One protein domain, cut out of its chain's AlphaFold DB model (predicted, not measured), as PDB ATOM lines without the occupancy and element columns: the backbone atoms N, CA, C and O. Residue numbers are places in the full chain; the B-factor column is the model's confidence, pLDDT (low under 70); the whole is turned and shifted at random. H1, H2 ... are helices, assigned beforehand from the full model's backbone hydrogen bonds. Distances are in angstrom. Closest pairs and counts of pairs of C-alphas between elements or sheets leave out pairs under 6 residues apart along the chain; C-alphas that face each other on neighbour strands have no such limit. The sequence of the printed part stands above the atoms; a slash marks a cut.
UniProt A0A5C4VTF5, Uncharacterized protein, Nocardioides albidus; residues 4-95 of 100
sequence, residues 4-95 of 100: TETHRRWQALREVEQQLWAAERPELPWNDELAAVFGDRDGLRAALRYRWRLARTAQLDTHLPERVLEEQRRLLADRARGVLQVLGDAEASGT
ATOM      1  N   THR A   4     181.150 243.178 211.656       85.12
ATOM      2  CA  THR A   4     180.638 244.548 211.525       85.12
ATOM      3  C   THR A   4     180.945 245.404 212.754       85.12
ATOM      4  O   THR A   4     181.419 246.529 212.611       85.12
ATOM      5  N   GLU A   5     180.753 244.872 213.966       84.81
ATOM      6  CA  GLU A   5     181.146 245.562 215.207       84.81
ATOM      7  C   GLU A   5     182.655 245.804 215.269       84.81
ATOM      8  O   GLU A   5     183.103 246.885 215.649       84.81
ATOM      9  N   THR A   6     183.443 244.811 214.852       87.25
ATOM     10  CA  THR A   6     184.904 244.920 214.795       87.25
ATOM     11  C   THR A   6     185.319 246.037 213.848       87.25
ATOM     12  O   THR A   6     186.079 246.923 214.236       87.25
ATOM     13  N   HIS A   7     184.777 246.049 212.631       87.75
ATOM     14  CA  HIS A   7     185.068 247.077 211.640       87.75
ATOM     15  C   HIS A   7     184.665 248.476 212.123       87.75
ATOM     16  O   HIS A   7     185.469 249.403 212.024       87.75
ATOM     17  N   ARG A   8     183.475 248.620 212.723       90.12
ATOM     18  CA  ARG A   8     183.004 249.890 213.299       90.12
ATOM     19  C   ARG A   8     183.943 250.396 214.392       90.12
ATOM     20  O   ARG A   8     184.321 251.564 214.376       90.12
ATOM     21  N   ARG A   9     184.368 249.517 215.303       92.50
ATOM     22  CA  ARG A   9     185.313 249.861 216.374       92.50
ATOM     23  C   ARG A   9     186.659 250.327 215.817       92.50
ATOM     24  O   ARG A   9     187.211 251.309 216.304       92.50
ATOM     25  N   TRP A  10     187.168 249.664 214.778       91.44
ATOM     26  CA  TRP A  10     188.407 250.066 214.104       91.44
ATOM     27  C   TRP A  10     188.280 251.383 213.342       91.44
ATOM     28  O   TRP A  10     189.224 252.169 213.332       91.44
ATOM     29  N   GLN A  11     187.143 251.625 212.694       93.94
ATOM     30  CA  GLN A  11     186.887 252.876 211.995       93.94
ATOM     31  C   GLN A  11     186.859 254.052 212.974       93.94
ATOM     32  O   GLN A  11     187.665 254.964 212.812       93.94
ATOM     33  N   ALA A  12     186.054 253.951 214.037       94.31
ATOM     34  CA  ALA A  12     185.960 254.985 215.065       94.31
ATOM     35  C   ALA A  12     187.330 255.295 215.690       94.31
ATOM     36  O   ALA A  12     187.686 256.452 215.893       94.31
ATOM     37  N   LEU A  13     188.148 254.263 215.936       94.06
ATOM     38  CA  LEU A  13     189.493 254.450 216.475       94.06
ATOM     39  C   LEU A  13     190.407 255.225 215.513       94.06
ATOM     40  O   LEU A  13     191.108 256.133 215.947       94.06
ATOM     41  N   ARG A  14     190.369 254.911 214.210       92.06
ATOM     42  CA  ARG A  14     191.150 255.633 213.190       92.06
ATOM     43  C   ARG A  14     190.727 257.093 213.059       92.06
ATOM     44  O   ARG A  14     191.575 257.948 212.826       92.06
ATOM     45  N   GLU A  15     189.435 257.379 213.177       94.12
ATOM     46  CA  GLU A  15     188.913 258.748 213.134       94.12
ATOM     47  C   GLU A  15     189.414 259.563 214.329       94.12
ATOM     48  O   GLU A  15     189.921 260.667 214.142       94.12
ATOM     49  N   VAL A  16     189.379 258.981 215.533       94.81
ATOM     50  CA  VAL A  16     189.956 259.594 216.738       94.81
ATOM     51  C   VAL A  16     191.459 259.832 216.573       94.81
ATOM     52  O   VAL A  16     191.930 260.934 216.842       94.81
ATOM     53  N   GLU A  17     192.222 258.846 216.087       92.56
ATOM     54  CA  GLU A  17     193.666 259.000 215.844       92.56
ATOM     55  C   GLU A  17     193.967 260.164 214.883       92.56
ATOM     56  O   GLU A  17     194.890 260.941 215.130       92.56
ATOM     57  N   GLN A  18     193.181 260.320 213.814       91.81
ATOM     58  CA  GLN A  18     193.359 261.420 212.862       91.81
ATOM     59  C   GLN A  18     193.026 262.788 213.460       91.81
ATOM     60  O   GLN A  18     193.764 263.742 213.224       91.81
ATOM     61  N   GLN A  19     191.959 262.890 214.258       93.44
ATOM     62  CA  GLN A  19     191.617 264.137 214.949       93.44
ATOM     63  C   GLN A  19     192.728 264.559 215.915       93.44
ATOM     64  O   GLN A  19     193.153 265.711 215.904       93.44
ATOM     65  N   LEU A  20     193.253 263.612 216.697       93.19
ATOM     66  CA  LEU A  20     194.350 263.866 217.634       93.19
ATOM     67  C   LEU A  20     195.650 264.252 216.926       93.19
ATOM     68  O   LEU A  20     196.429 265.029 217.468       93.19
ATOM     69  N   TRP A  21     195.900 263.712 215.733       89.00
ATOM     70  CA  TRP A  21     197.074 264.064 214.939       89.00
ATOM     71  C   TRP A  21     197.003 265.489 214.373       89.00
ATOM     72  O   TRP A  21     198.022 266.172 214.323       89.00
ATOM     73  N   ALA A  22     195.814 265.946 213.971       89.75
ATOM     74  CA  ALA A  22     195.617 267.272 213.385       89.75
ATOM     75  C   ALA A  22     195.465 268.403 214.423       89.75
ATOM     76  O   ALA A  22     195.575 269.576 214.067       89.75
ATOM     77  N   ALA A  23     195.185 268.079 215.688       89.88
ATOM     78  CA  ALA A  23     194.917 269.065 216.728       89.88
ATOM     79  C   ALA A  23     196.197 269.748 217.246       89.88
ATOM     80  O   ALA A  23     197.146 269.088 217.663       89.88
ATOM     81  N   GLU A  24     196.187 271.083 217.333       87.12
ATOM     82  CA  GLU A  24     197.253 271.852 218.003       87.12
ATOM     83  C   GLU A  24     197.305 271.588 219.518       87.12
ATOM     84  O   GLU A  24     198.371 271.632 220.135       87.12
ATOM     85  N   ARG A  25     196.143 271.307 220.119       88.25
ATOM     86  CA  ARG A  25     195.976 270.908 221.521       88.25
ATOM     87  C   ARG A  25     195.115 269.645 221.568       88.25
ATOM     88  O   ARG A  25     193.893 269.754 221.591       88.25
ATOM     89  N   PRO A  26     195.724 268.456 221.501       89.12
ATOM     90  CA  PRO A  26     194.976 267.213 221.437       89.12
ATOM     91  C   PRO A  26     194.317 266.918 222.783       89.12
ATOM     92  O   PRO A  26     194.980 266.737 223.801       89.12
ATOM     93  N   GLU A  27     192.995 266.841 222.758       90.81
ATOM     94  CA  GLU A  27     192.149 266.404 223.862       90.81
ATOM     95  C   GLU A  27     191.386 265.149 223.446       90.81
ATOM     96  O   GLU A  27     191.152 264.929 222.259       90.81
ATOM     97  N   LEU A  28     191.009 264.297 224.404       90.69
ATOM     98  CA  LEU A  28     190.277 263.069 224.091       90.69
ATOM     99  C   LEU A  28     188.871 263.414 223.560       90.69
ATOM    100  O   LEU A  28     188.034 263.840 224.363       90.69
ATOM    101  N   PRO A  29     188.559 263.180 222.268       90.00
ATOM    102  CA  PRO A  29     187.217 263.426 221.764       90.00
ATOM    103  C   PRO A  29     186.249 262.429 222.407       90.00
ATOM    104  O   PRO A  29     186.527 261.229 222.486       90.00
ATOM    105  N   TRP A  30     185.108 262.922 222.886       92.88
ATOM    106  CA  TRP A  30     184.099 262.090 223.536       92.88
ATOM    107  C   TRP A  30     182.689 262.511 223.136       92.88
ATOM    108  O   TRP A  30     182.316 263.668 223.307       92.88
ATOM    109  N   ASN A  31     181.908 261.561 222.622       93.19
ATOM    110  CA  ASN A  31     180.518 261.740 222.206       93.19
ATOM    111  C   ASN A  31     179.734 260.422 222.384       93.19
ATOM    112  O   ASN A  31     180.323 259.385 222.705       93.19
ATOM    113  N   ASP A  32     178.416 260.453 222.169       92.94
ATOM    114  CA  ASP A  32     177.538 259.287 222.348       92.94
ATOM    115  C   ASP A  32     177.872 258.117 221.411       92.94
ATOM    116  O   ASP A  32     177.734 256.952 221.787       92.94
ATOM    117  N   GLU A  33     178.367 258.395 220.203       91.38
ATOM    118  CA  GLU A  33     178.779 257.344 219.267       91.38
ATOM    119  C   GLU A  33     180.004 256.581 219.777       91.38
ATOM    120  O   GLU A  33     180.052 255.351 219.704       91.38
ATOM    121  N   LEU A  34     180.978 257.294 220.342       93.56
ATOM    122  CA  LEU A  34     182.147 256.700 220.983       93.56
ATOM    123  C   LEU A  34     181.756 255.964 222.268       93.56
ATOM    124  O   LEU A  34     182.274 254.873 222.504       93.56
ATOM    125  N   ALA A  35     180.804 256.483 223.046       94.00
ATOM    126  CA  ALA A  35     180.260 255.782 224.208       94.00
ATOM    127  C   ALA A  35     179.604 254.449 223.813       94.00
ATOM    128  O   ALA A  35     179.880 253.418 224.422       94.00
ATOM    129  N   ALA A  36     178.830 254.417 222.726       91.69
ATOM    130  CA  ALA A  36     178.219 253.185 222.226       91.69
ATOM    131  C   ALA A  36     179.247 252.133 221.760       91.69
ATOM    132  O   ALA A  36     178.965 250.935 221.788       91.69
ATOM    133  N   VAL A  37     180.434 252.558 221.316       93.56
ATOM    134  CA  VAL A  37     181.485 251.669 220.785       93.56
ATOM    135  C   VAL A  37     182.488 251.230 221.859       93.56
ATOM    136  O   VAL A  37     182.954 250.084 221.850       93.56
ATOM    137  N   PHE A  38     182.859 252.139 222.758       93.88
ATOM    138  CA  PHE A  38     183.943 251.964 223.726       93.88
ATOM    139  C   PHE A  38     183.461 251.878 225.179       93.88
ATOM    140  O   PHE A  38     184.255 251.505 226.040       93.88
ATOM    141  N   GLY A  39     182.183 252.153 225.443       94.00
ATOM    142  CA  GLY A  39     181.574 252.177 226.773       94.00
ATOM    143  C   GLY A  39     181.787 253.521 227.461       94.00
ATOM    144  O   GLY A  39     180.847 254.289 227.647       94.00
ATOM    145  N   ASP A  40     183.039 253.825 227.791       93.88
ATOM    146  CA  ASP A  40     183.433 255.037 228.506       93.88
ATOM    147  C   ASP A  40     184.782 255.594 228.008       93.88
ATOM    148  O   ASP A  40     185.446 255.033 227.121       93.88
ATOM    149  N   ARG A  41     185.175 256.749 228.560       93.31
ATOM    150  CA  ARG A  41     186.419 257.440 228.195       93.31
ATOM    151  C   ARG A  41     187.652 256.575 228.461       93.31
ATOM    152  O   ARG A  41     188.612 256.639 227.690       93.31
ATOM    153  N   ASP A  42     187.637 255.763 229.512       91.81
ATOM    154  CA  ASP A  42     188.753 254.887 229.858       91.81
ATOM    155  C   ASP A  42     188.831 253.676 228.923       91.81
ATOM    156  O   ASP A  42     189.928 253.274 228.531       91.81
ATOM    157  N   GLY A  43     187.696 253.175 228.440       92.62
ATOM    158  CA  GLY A  43     187.598 252.184 227.375       92.62
ATOM    159  C   GLY A  43     188.197 252.681 226.058       92.62
ATOM    160  O   GLY A  43     188.939 251.943 225.398       92.62
ATOM    161  N   LEU A  44     187.961 253.947 225.696       94.75
ATOM    162  CA  LEU A  44     188.600 254.569 224.529       94.75
ATOM    163  C   LEU A  44     190.109 254.754 224.738       94.75
ATOM    164  O   LEU A  44     190.899 254.383 223.867       94.75
ATOM    165  N   ARG A  45     190.543 255.242 225.906       93.50
ATOM    166  CA  ARG A  45     191.976 255.347 226.247       93.50
ATOM    167  C   ARG A  45     192.674 253.990 226.208       93.50
ATOM    168  O   ARG A  45     193.768 253.872 225.658       93.50
ATOM    169  N   ALA A  46     192.051 252.948 226.753       93.00
ATOM    170  CA  ALA A  46     192.575 251.588 226.716       93.00
ATOM    171  C   ALA A  46     192.706 251.078 225.273       93.00
ATOM    172  O   ALA A  46     193.729 250.479 224.930       93.00
ATOM    173  N   ALA A  47     191.725 251.366 224.412       93.88
ATOM    174  CA  ALA A  47     191.783 251.031 222.992       93.88
ATOM    175  C   ALA A  47     192.926 251.764 222.267       93.88
ATOM    176  O   ALA A  47     193.685 251.124 221.536       93.88
ATOM    177  N   LEU A  48     193.109 253.065 222.517       93.94
ATOM    178  CA  LEU A  48     194.219 253.859 221.972       93.94
ATOM    179  C   LEU A  48     195.582 253.336 222.451       93.94
ATOM    180  O   LEU A  48     196.494 253.136 221.647       93.94
ATOM    181  N   ARG A  49     195.717 253.017 223.744       92.81
ATOM    182  CA  ARG A  49     196.942 252.429 224.312       92.81
ATOM    183  C   ARG A  49     197.256 251.069 223.685       92.81
ATOM    184  O   ARG A  49     198.402 250.800 223.322       92.81
ATOM    185  N   TYR A  50     196.245 250.213 223.531       91.62
ATOM    186  CA  TYR A  50     196.391 248.918 222.869       91.62
ATOM    187  C   TYR A  50     196.845 249.082 221.416       91.62
ATOM    188  O   TYR A  50     197.782 248.410 220.977       91.62
ATOM    189  N   ARG A  51     196.220 250.009 220.685       89.94
ATOM    190  CA  ARG A  51     196.546 250.322 219.293       89.94
ATOM    191  C   ARG A  51     197.981 250.793 219.127       89.94
ATOM    192  O   ARG A  51     198.680 250.279 218.253       89.94
ATOM    193  N   TRP A  52     198.416 251.716 219.980       89.44
ATOM    194  CA  TRP A  52     199.788 252.209 220.006       89.44
ATOM    195  C   TRP A  52     200.788 251.076 220.245       89.44
ATOM    196  O   TRP A  52     201.747 250.920 219.486       89.44
ATOM    197  N   ARG A  53     200.534 250.224 221.246       89.19
ATOM    198  CA  ARG A  53     201.382 249.057 221.526       89.19
ATOM    199  C   ARG A  53     201.473 248.131 220.315       89.19
ATOM    200  O   ARG A  53     202.571 247.721 219.956       89.19
ATOM    201  N   LEU A  54     200.343 247.843 219.669       88.81
ATOM    202  CA  LEU A  54     200.307 247.000 218.474       88.81
ATOM    203  C   LEU A  54     201.102 247.619 217.315       88.81
ATOM    204  O   LEU A  54     201.866 246.913 216.667       88.81
ATOM    205  N   ALA A  55     200.962 248.927 217.070       85.19
ATOM    206  CA  ALA A  55     201.716 249.628 216.031       85.19
ATOM    207  C   ALA A  55     203.228 249.579 216.292       85.19
ATOM    208  O   ALA A  55     203.994 249.263 215.384       85.19
ATOM    209  N   ARG A  56     203.643 249.810 217.543       84.75
ATOM    210  CA  ARG A  56     205.045 249.716 217.962       84.75
ATOM    211  C   ARG A  56     205.609 248.306 217.774       84.75
ATOM    212  O   ARG A  56     206.733 248.173 217.315       84.75
ATOM    213  N   THR A  57     204.858 247.263 218.116       83.19
ATOM    214  CA  THR A  57     205.324 245.876 217.951       83.19
ATOM    215  C   THR A  57     205.342 245.438 216.487       83.19
ATOM    216  O   THR A  57     206.245 244.714 216.093       83.19
ATOM    217  N   ALA A  58     204.378 245.876 215.673       83.69
ATOM    218  CA  ALA A  58     204.276 245.462 214.273       83.69
ATOM    219  C   ALA A  58     205.273 246.169 213.340       83.69
ATOM    220  O   ALA A  58     205.642 245.602 212.318       83.69
ATOM    221  N   GLN A  59     205.674 247.407 213.654       73.88
ATOM    222  CA  GLN A  59     206.528 248.223 212.776       73.88
ATOM    223  C   GLN A  59     208.020 248.174 213.131       73.88
ATOM    224  O   GLN A  59     208.838 248.666 212.361       73.88
ATOM    225  N   LEU A  60     208.390 247.605 214.280       77.56
ATOM    226  CA  LEU A  60     209.789 247.499 214.690       77.56
ATOM    227  C   LEU A  60     210.324 246.102 214.374       77.56
ATOM    228  O   LEU A  60     210.051 245.151 215.104       77.56
ATOM    229  N   ASP A  61     211.118 246.000 213.309       76.25
ATOM    230  CA  ASP A  61     211.913 244.804 213.035       76.25
ATOM    231  C   ASP A  61     213.081 244.730 214.028       76.25
ATOM    232  O   ASP A  61     214.023 245.525 213.979       76.25
ATOM    233  N   THR A  62     213.015 243.767 214.945       75.31
ATOM    234  CA  THR A  62     214.000 243.571 216.016       75.31
ATOM    235  C   THR A  62     215.381 243.145 215.520       75.31
ATOM    236  O   THR A  62     216.314 243.114 216.318       75.31
ATOM    237  N   HIS A  63     215.532 242.812 214.237       83.25
ATOM    238  CA  HIS A  63     216.817 242.461 213.633       83.25
ATOM    239  C   HIS A  63     217.616 243.679 213.146       83.25
ATOM    240  O   HIS A  63     218.766 243.532 212.729       83.25
ATOM    241  N   LEU A  64     217.039 244.884 213.200       82.75
ATOM    242  CA  LEU A  64     217.730 246.113 212.822       82.75
ATOM    243  C   LEU A  64     218.758 246.553 213.884       82.75
ATOM    244  O   LEU A  64     218.581 246.288 215.073       82.75
ATOM    245  N   PRO A  65     219.819 247.284 213.489       88.62
ATOM    246  CA  PRO A  65     220.756 247.882 214.439       88.62
ATOM    247  C   PRO A  65     220.052 248.835 215.418       88.62
ATOM    248  O   PRO A  65     219.172 249.589 215.000       88.62
ATOM    249  N   GLU A  66     220.502 248.889 216.680       86.19
ATOM    250  CA  GLU A  66     219.849 249.689 217.739       86.19
ATOM    251  C   GLU A  66     219.633 251.153 217.330       86.19
ATOM    252  O   GLU A  66     218.536 251.677 217.487       86.19
ATOM    253  N   ARG A  67     220.624 251.786 216.685       87.00
ATOM    254  CA  ARG A  67     220.497 253.175 216.200       87.00
ATOM    255  C   ARG A  67     219.301 253.386 215.259       87.00
ATOM    256  O   ARG A  67     218.660 254.429 215.294       87.00
ATOM    257  N   VAL A  68     219.007 252.398 214.410       86.44
ATOM    258  CA  VAL A  68     217.899 252.452 213.444       86.44
ATOM    259  C   VAL A  68     216.585 252.199 214.174       86.44
ATOM    260  O   VAL A  68     215.604 252.895 213.933       86.44
ATOM    261  N   LEU A  69     216.572 251.259 215.124       84.94
ATOM    262  CA  LEU A  69     215.420 251.023 215.993       84.94
ATOM    263  C   LEU A  69     215.040 252.275 216.792       84.94
ATOM    264  O   LEU A  69     213.856 252.589 216.906       84.94
ATOM    265  N   GLU A  70     216.014 253.004 217.333       85.62
ATOM    266  CA  GLU A  70     215.781 254.262 218.044       85.62
ATOM    267  C   GLU A  70     215.188 255.346 217.138       85.62
ATOM    268  O   GLU A  70     214.232 256.014 217.537       85.62
ATOM    269  N   GLU A  71     215.697 255.498 215.915       87.94
ATOM    270  CA  GLU A  71     215.148 256.440 214.936       87.94
ATOM    271  C   GLU A  71     213.697 256.095 214.576       87.94
ATOM    272  O   GLU A  71     212.814 256.948 214.671       87.94
ATOM    273  N   GLN A  72     213.415 254.826 214.268       87.38
ATOM    274  CA  GLN A  72     212.060 254.360 213.963       87.38
ATOM    275  C   GLN A  72     211.108 254.553 215.151       87.38
ATOM    276  O   GLN A  72     209.974 254.999 214.975       87.38
ATOM    277  N   ARG A  73     211.569 254.297 216.384       85.38
ATOM    278  CA  ARG A  73     210.797 254.582 217.606       85.38
ATOM    279  C   ARG A  73     210.456 256.068 217.724       85.38
ATOM    280  O   ARG A  73     209.323 256.382 218.085       85.38
ATOM    281  N   ARG A  74     211.397 256.970 217.420       86.81
ATOM    282  CA  ARG A  74     211.164 258.425 217.449       86.81
ATOM    283  C   ARG A  74     210.159 258.856 216.386       86.81
ATOM    284  O   ARG A  74     209.217 259.561 216.724       86.81
ATOM    285  N   LEU A  75     210.305 258.384 215.148       87.94
ATOM    286  CA  LEU A  75     209.367 258.682 214.059       87.94
ATOM    287  C   LEU A  75     207.947 258.189 214.375       87.94
ATOM    288  O   LEU A  75     206.969 258.900 214.152       87.94
ATOM    289  N   LEU A  76     207.831 256.987 214.945       86.56
ATOM    290  CA  LEU A  76     206.554 256.437 215.395       86.56
ATOM    291  C   LEU A  76     205.922 257.280 216.506       86.56
ATOM    292  O   LEU A  76     204.719 257.532 216.468       86.56
ATOM    293  N   ALA A  77     206.718 257.703 217.489       87.38
ATOM    294  CA  ALA A  77     206.241 258.529 218.592       87.38
ATOM    295  C   ALA A  77     205.817 259.926 218.120       87.38
ATOM    296  O   ALA A  77     204.787 260.419 218.568       87.38
ATOM    297  N   ASP A  78     206.557 260.527 217.187       88.19
ATOM    298  CA  ASP A  78     206.225 261.826 216.599       88.19
ATOM    299  C   ASP A  78     204.891 261.772 215.839       88.19
ATOM    300  O   ASP A  78     203.981 262.561 216.098       88.19
ATOM    301  N   ARG A  79     204.695 260.736 215.010       85.12
ATOM    302  CA  ARG A  79     203.418 260.497 214.319       85.12
ATOM    303  C   ARG A  79     202.250 260.279 215.286       85.12
ATOM    304  O   ARG A  79     201.120 260.637 214.970       85.12
ATOM    305  N   ALA A  80     202.511 259.684 216.447       88.12
ATOM    306  CA  ALA A  80     201.511 259.405 217.473       88.12
ATOM    307  C   ALA A  80     201.467 260.464 218.588       88.12
ATOM    308  O   ALA A  80     200.855 260.214 219.629       88.12
ATOM    309  N   ARG A  81     202.088 261.638 218.401       90.12
ATOM    310  CA  ARG A  81     202.260 262.642 219.459       90.12
ATOM    311  C   ARG A  81     200.950 263.000 220.160       90.12
ATOM    312  O   ARG A  81     200.914 262.975 221.386       90.12
ATOM    313  N   GLY A  82     199.884 263.278 219.410       91.00
ATOM    314  CA  GLY A  82     198.600 263.654 220.006       91.00
ATOM    315  C   GLY A  82     197.949 262.532 220.818       91.00
ATOM    316  O   GLY A  82     197.406 262.775 221.893       91.00
ATOM    317  N   VAL A  83     198.096 261.281 220.373       90.69
ATOM    318  CA  VAL A  83     197.660 260.104 221.139       90.69
ATOM    319  C   VAL A  83     198.474 259.969 222.427       90.69
ATOM    320  O   VAL A  83     197.906 259.747 223.493       90.69
ATOM    321  N   LEU A  84     199.798 260.121 222.351       90.25
ATOM    322  CA  LEU A  84     200.680 260.011 223.514       90.25
ATOM    323  C   LEU A  84     200.441 261.122 224.540       90.25
ATOM    324  O   LEU A  84     200.507 260.841 225.732       90.25
ATOM    325  N   GLN A  85     200.126 262.342 224.097       89.19
ATOM    326  CA  GLN A  85     199.753 263.448 224.983       89.19
ATOM    327  C   GLN A  85     198.482 263.108 225.767       89.19
ATOM    328  O   GLN A  85     198.532 263.034 226.990       89.19
ATOM    329  N   VAL A  86     197.404 262.719 225.080       89.38
ATOM    330  CA  VAL A  86     196.143 262.319 225.728       89.38
ATOM    331  C   VAL A  86     196.311 261.134 226.689       89.38
ATOM    332  O   VAL A  86     195.648 261.071 227.728       89.38
ATOM    333  N   LEU A  87     197.188 260.179 226.363       88.31
ATOM    334  CA  LEU A  87     197.491 259.052 227.247       88.31
ATOM    335  C   LEU A  87     198.361 259.461 228.447       88.31
ATOM    336  O   LEU A  87     198.164 258.918 229.530       88.31
ATOM    337  N   GLY A  88     199.293 260.401 228.276       81.62
ATOM    338  CA  GLY A  88     200.146 260.930 229.345       81.62
ATOM    339  C   GLY A  88     199.397 261.846 230.316       81.62
ATOM    340  O   GLY A  88     199.581 261.733 231.527       81.62
ATOM    341  N   ASP A  89     198.487 262.682 229.811       61.00
ATOM    342  CA  ASP A  89     197.623 263.552 230.619       61.00
ATOM    343  C   ASP A  89     196.687 262.750 231.535       61.00
ATOM    344  O   ASP A  89     196.335 263.202 232.626       61.00
ATOM    345  N   ALA A  90     196.304 261.531 231.133       57.03
ATOM    346  CA  ALA A  90     195.506 260.630 231.961       57.03
ATOM    347  C   ALA A  90     196.285 260.090 233.176       57.03
ATOM    348  O   ALA A  90     195.728 260.043 234.271       57.03
ATOM    349  N   GLU A  91     197.563 259.733 233.013       53.59
ATOM    350  CA  GLU A  91     198.430 259.296 234.123       53.59
ATOM    351  C   GLU A  91     198.734 260.469 235.078       53.59
ATOM    352  O   GLU A  91     198.706 260.313 236.301       53.59
ATOM    353  N   ALA A  92     198.936 261.676 234.531       51.00
ATOM    354  CA  ALA A  92     199.118 262.897 235.319       51.00
ATOM    355  C   ALA A  92     197.846 263.286 236.100       51.00
ATOM    356  O   ALA A  92     197.921 263.653 237.271       51.00
ATOM    357  N   SER A  93     196.667 263.146 235.484       49.91
ATOM    358  CA  SER A  93     195.376 263.437 236.125       49.91
ATOM    359  C   SER A  93     194.954 262.360 237.137       49.91
ATOM    360  O   SER A  93     194.251 262.662 238.098       49.91
ATOM    361  N   GLY A  94     195.403 261.113 236.956       45.66
ATOM    362  CA  GLY A  94     195.116 259.980 237.845       45.66
ATOM    363  C   GLY A  94     195.899 259.971 239.163       45.66
ATOM    364  O   GLY A  94     195.550 259.212 240.063       45.66
ATOM    365  N   THR A  95     196.920 260.823 239.316       43.84
ATOM    366  CA  THR A  95     197.778 260.858 240.520       43.84
ATOM    367  C   THR A  95     197.296 261.864 241.587       43.84
ATOM    368  O   THR A  95     197.803 261.872 242.703       43.84
TER     369      THR A  95
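AT A GLANCE: This is residues 4 to 95 of the 100 residues of an uncharacterized protein of Nocardioides albidus (UniProt A0A5C4VTF5). Five helices make a crossed body with one long arm: H1 crosses the first half of H3, H2 packs on residues 8 to 12 of H1, and H5 packs on residues 17 to 21 of H1. H3 runs outward and H4 comes back, with residues 62 to 67 sticking out at the far end. The printed part has 92 residues, is all helix in the order H1 to H5 with no named strand, and is only just compact, close to loose, with a radius of gyration of the C-alphas of 14.4 A and spans of 45 by 34 by 25 A.

HOW THE PARTS SIT: Start with H1, residues 4 to 22, which touches H2, residues 32 to 38, at Arg 9 and Val 37, their closest C-alphas, 6.1 A apart. H2 and H3, residues 41 to 59, touch only at the corner, closest at the C-alphas of Phe 38 and Leu 44, 5.4 A. H1 and H3 are close but not clearly touching, about perpendicular at 85 degrees, the closest C-alphas being those of Leu 13 and Leu 48, 7.3 A. H4, residues 66 to 79, is close to H3 but not clearly touching, with closest C-alphas Arg 56 and Leu 76 at 7.4 A; they run opposite ways at a shallow tilt of 34.9 degrees, only just short of steep. H5, residues 81 to 94, touches H1 at Leu 20 and Gly 82, the closest C-alphas, 4.9 A. Every O i to N i+4 pair is within hydrogen-bond range in H1, H2, H3 and H4, and 9 of 10 in H5.

IN THESE COORDINATES: Find C-alpha 4 at (180.638, 244.548, 211.525); H1 runs 27.3 A from there to C-alpha 22. H3 spans 27.0 A, H4 20.0 A, and H5 19.9 A, ending at C-alpha 94, (195.116, 259.980, 237.845).

THE WHOLE: Look to Asp 32 and Pro 65 for the C-alphas farthest apart, 45.4 A. The printed part has no cut and no long link, and residues 89 to 95 are under 70 in pLDDT.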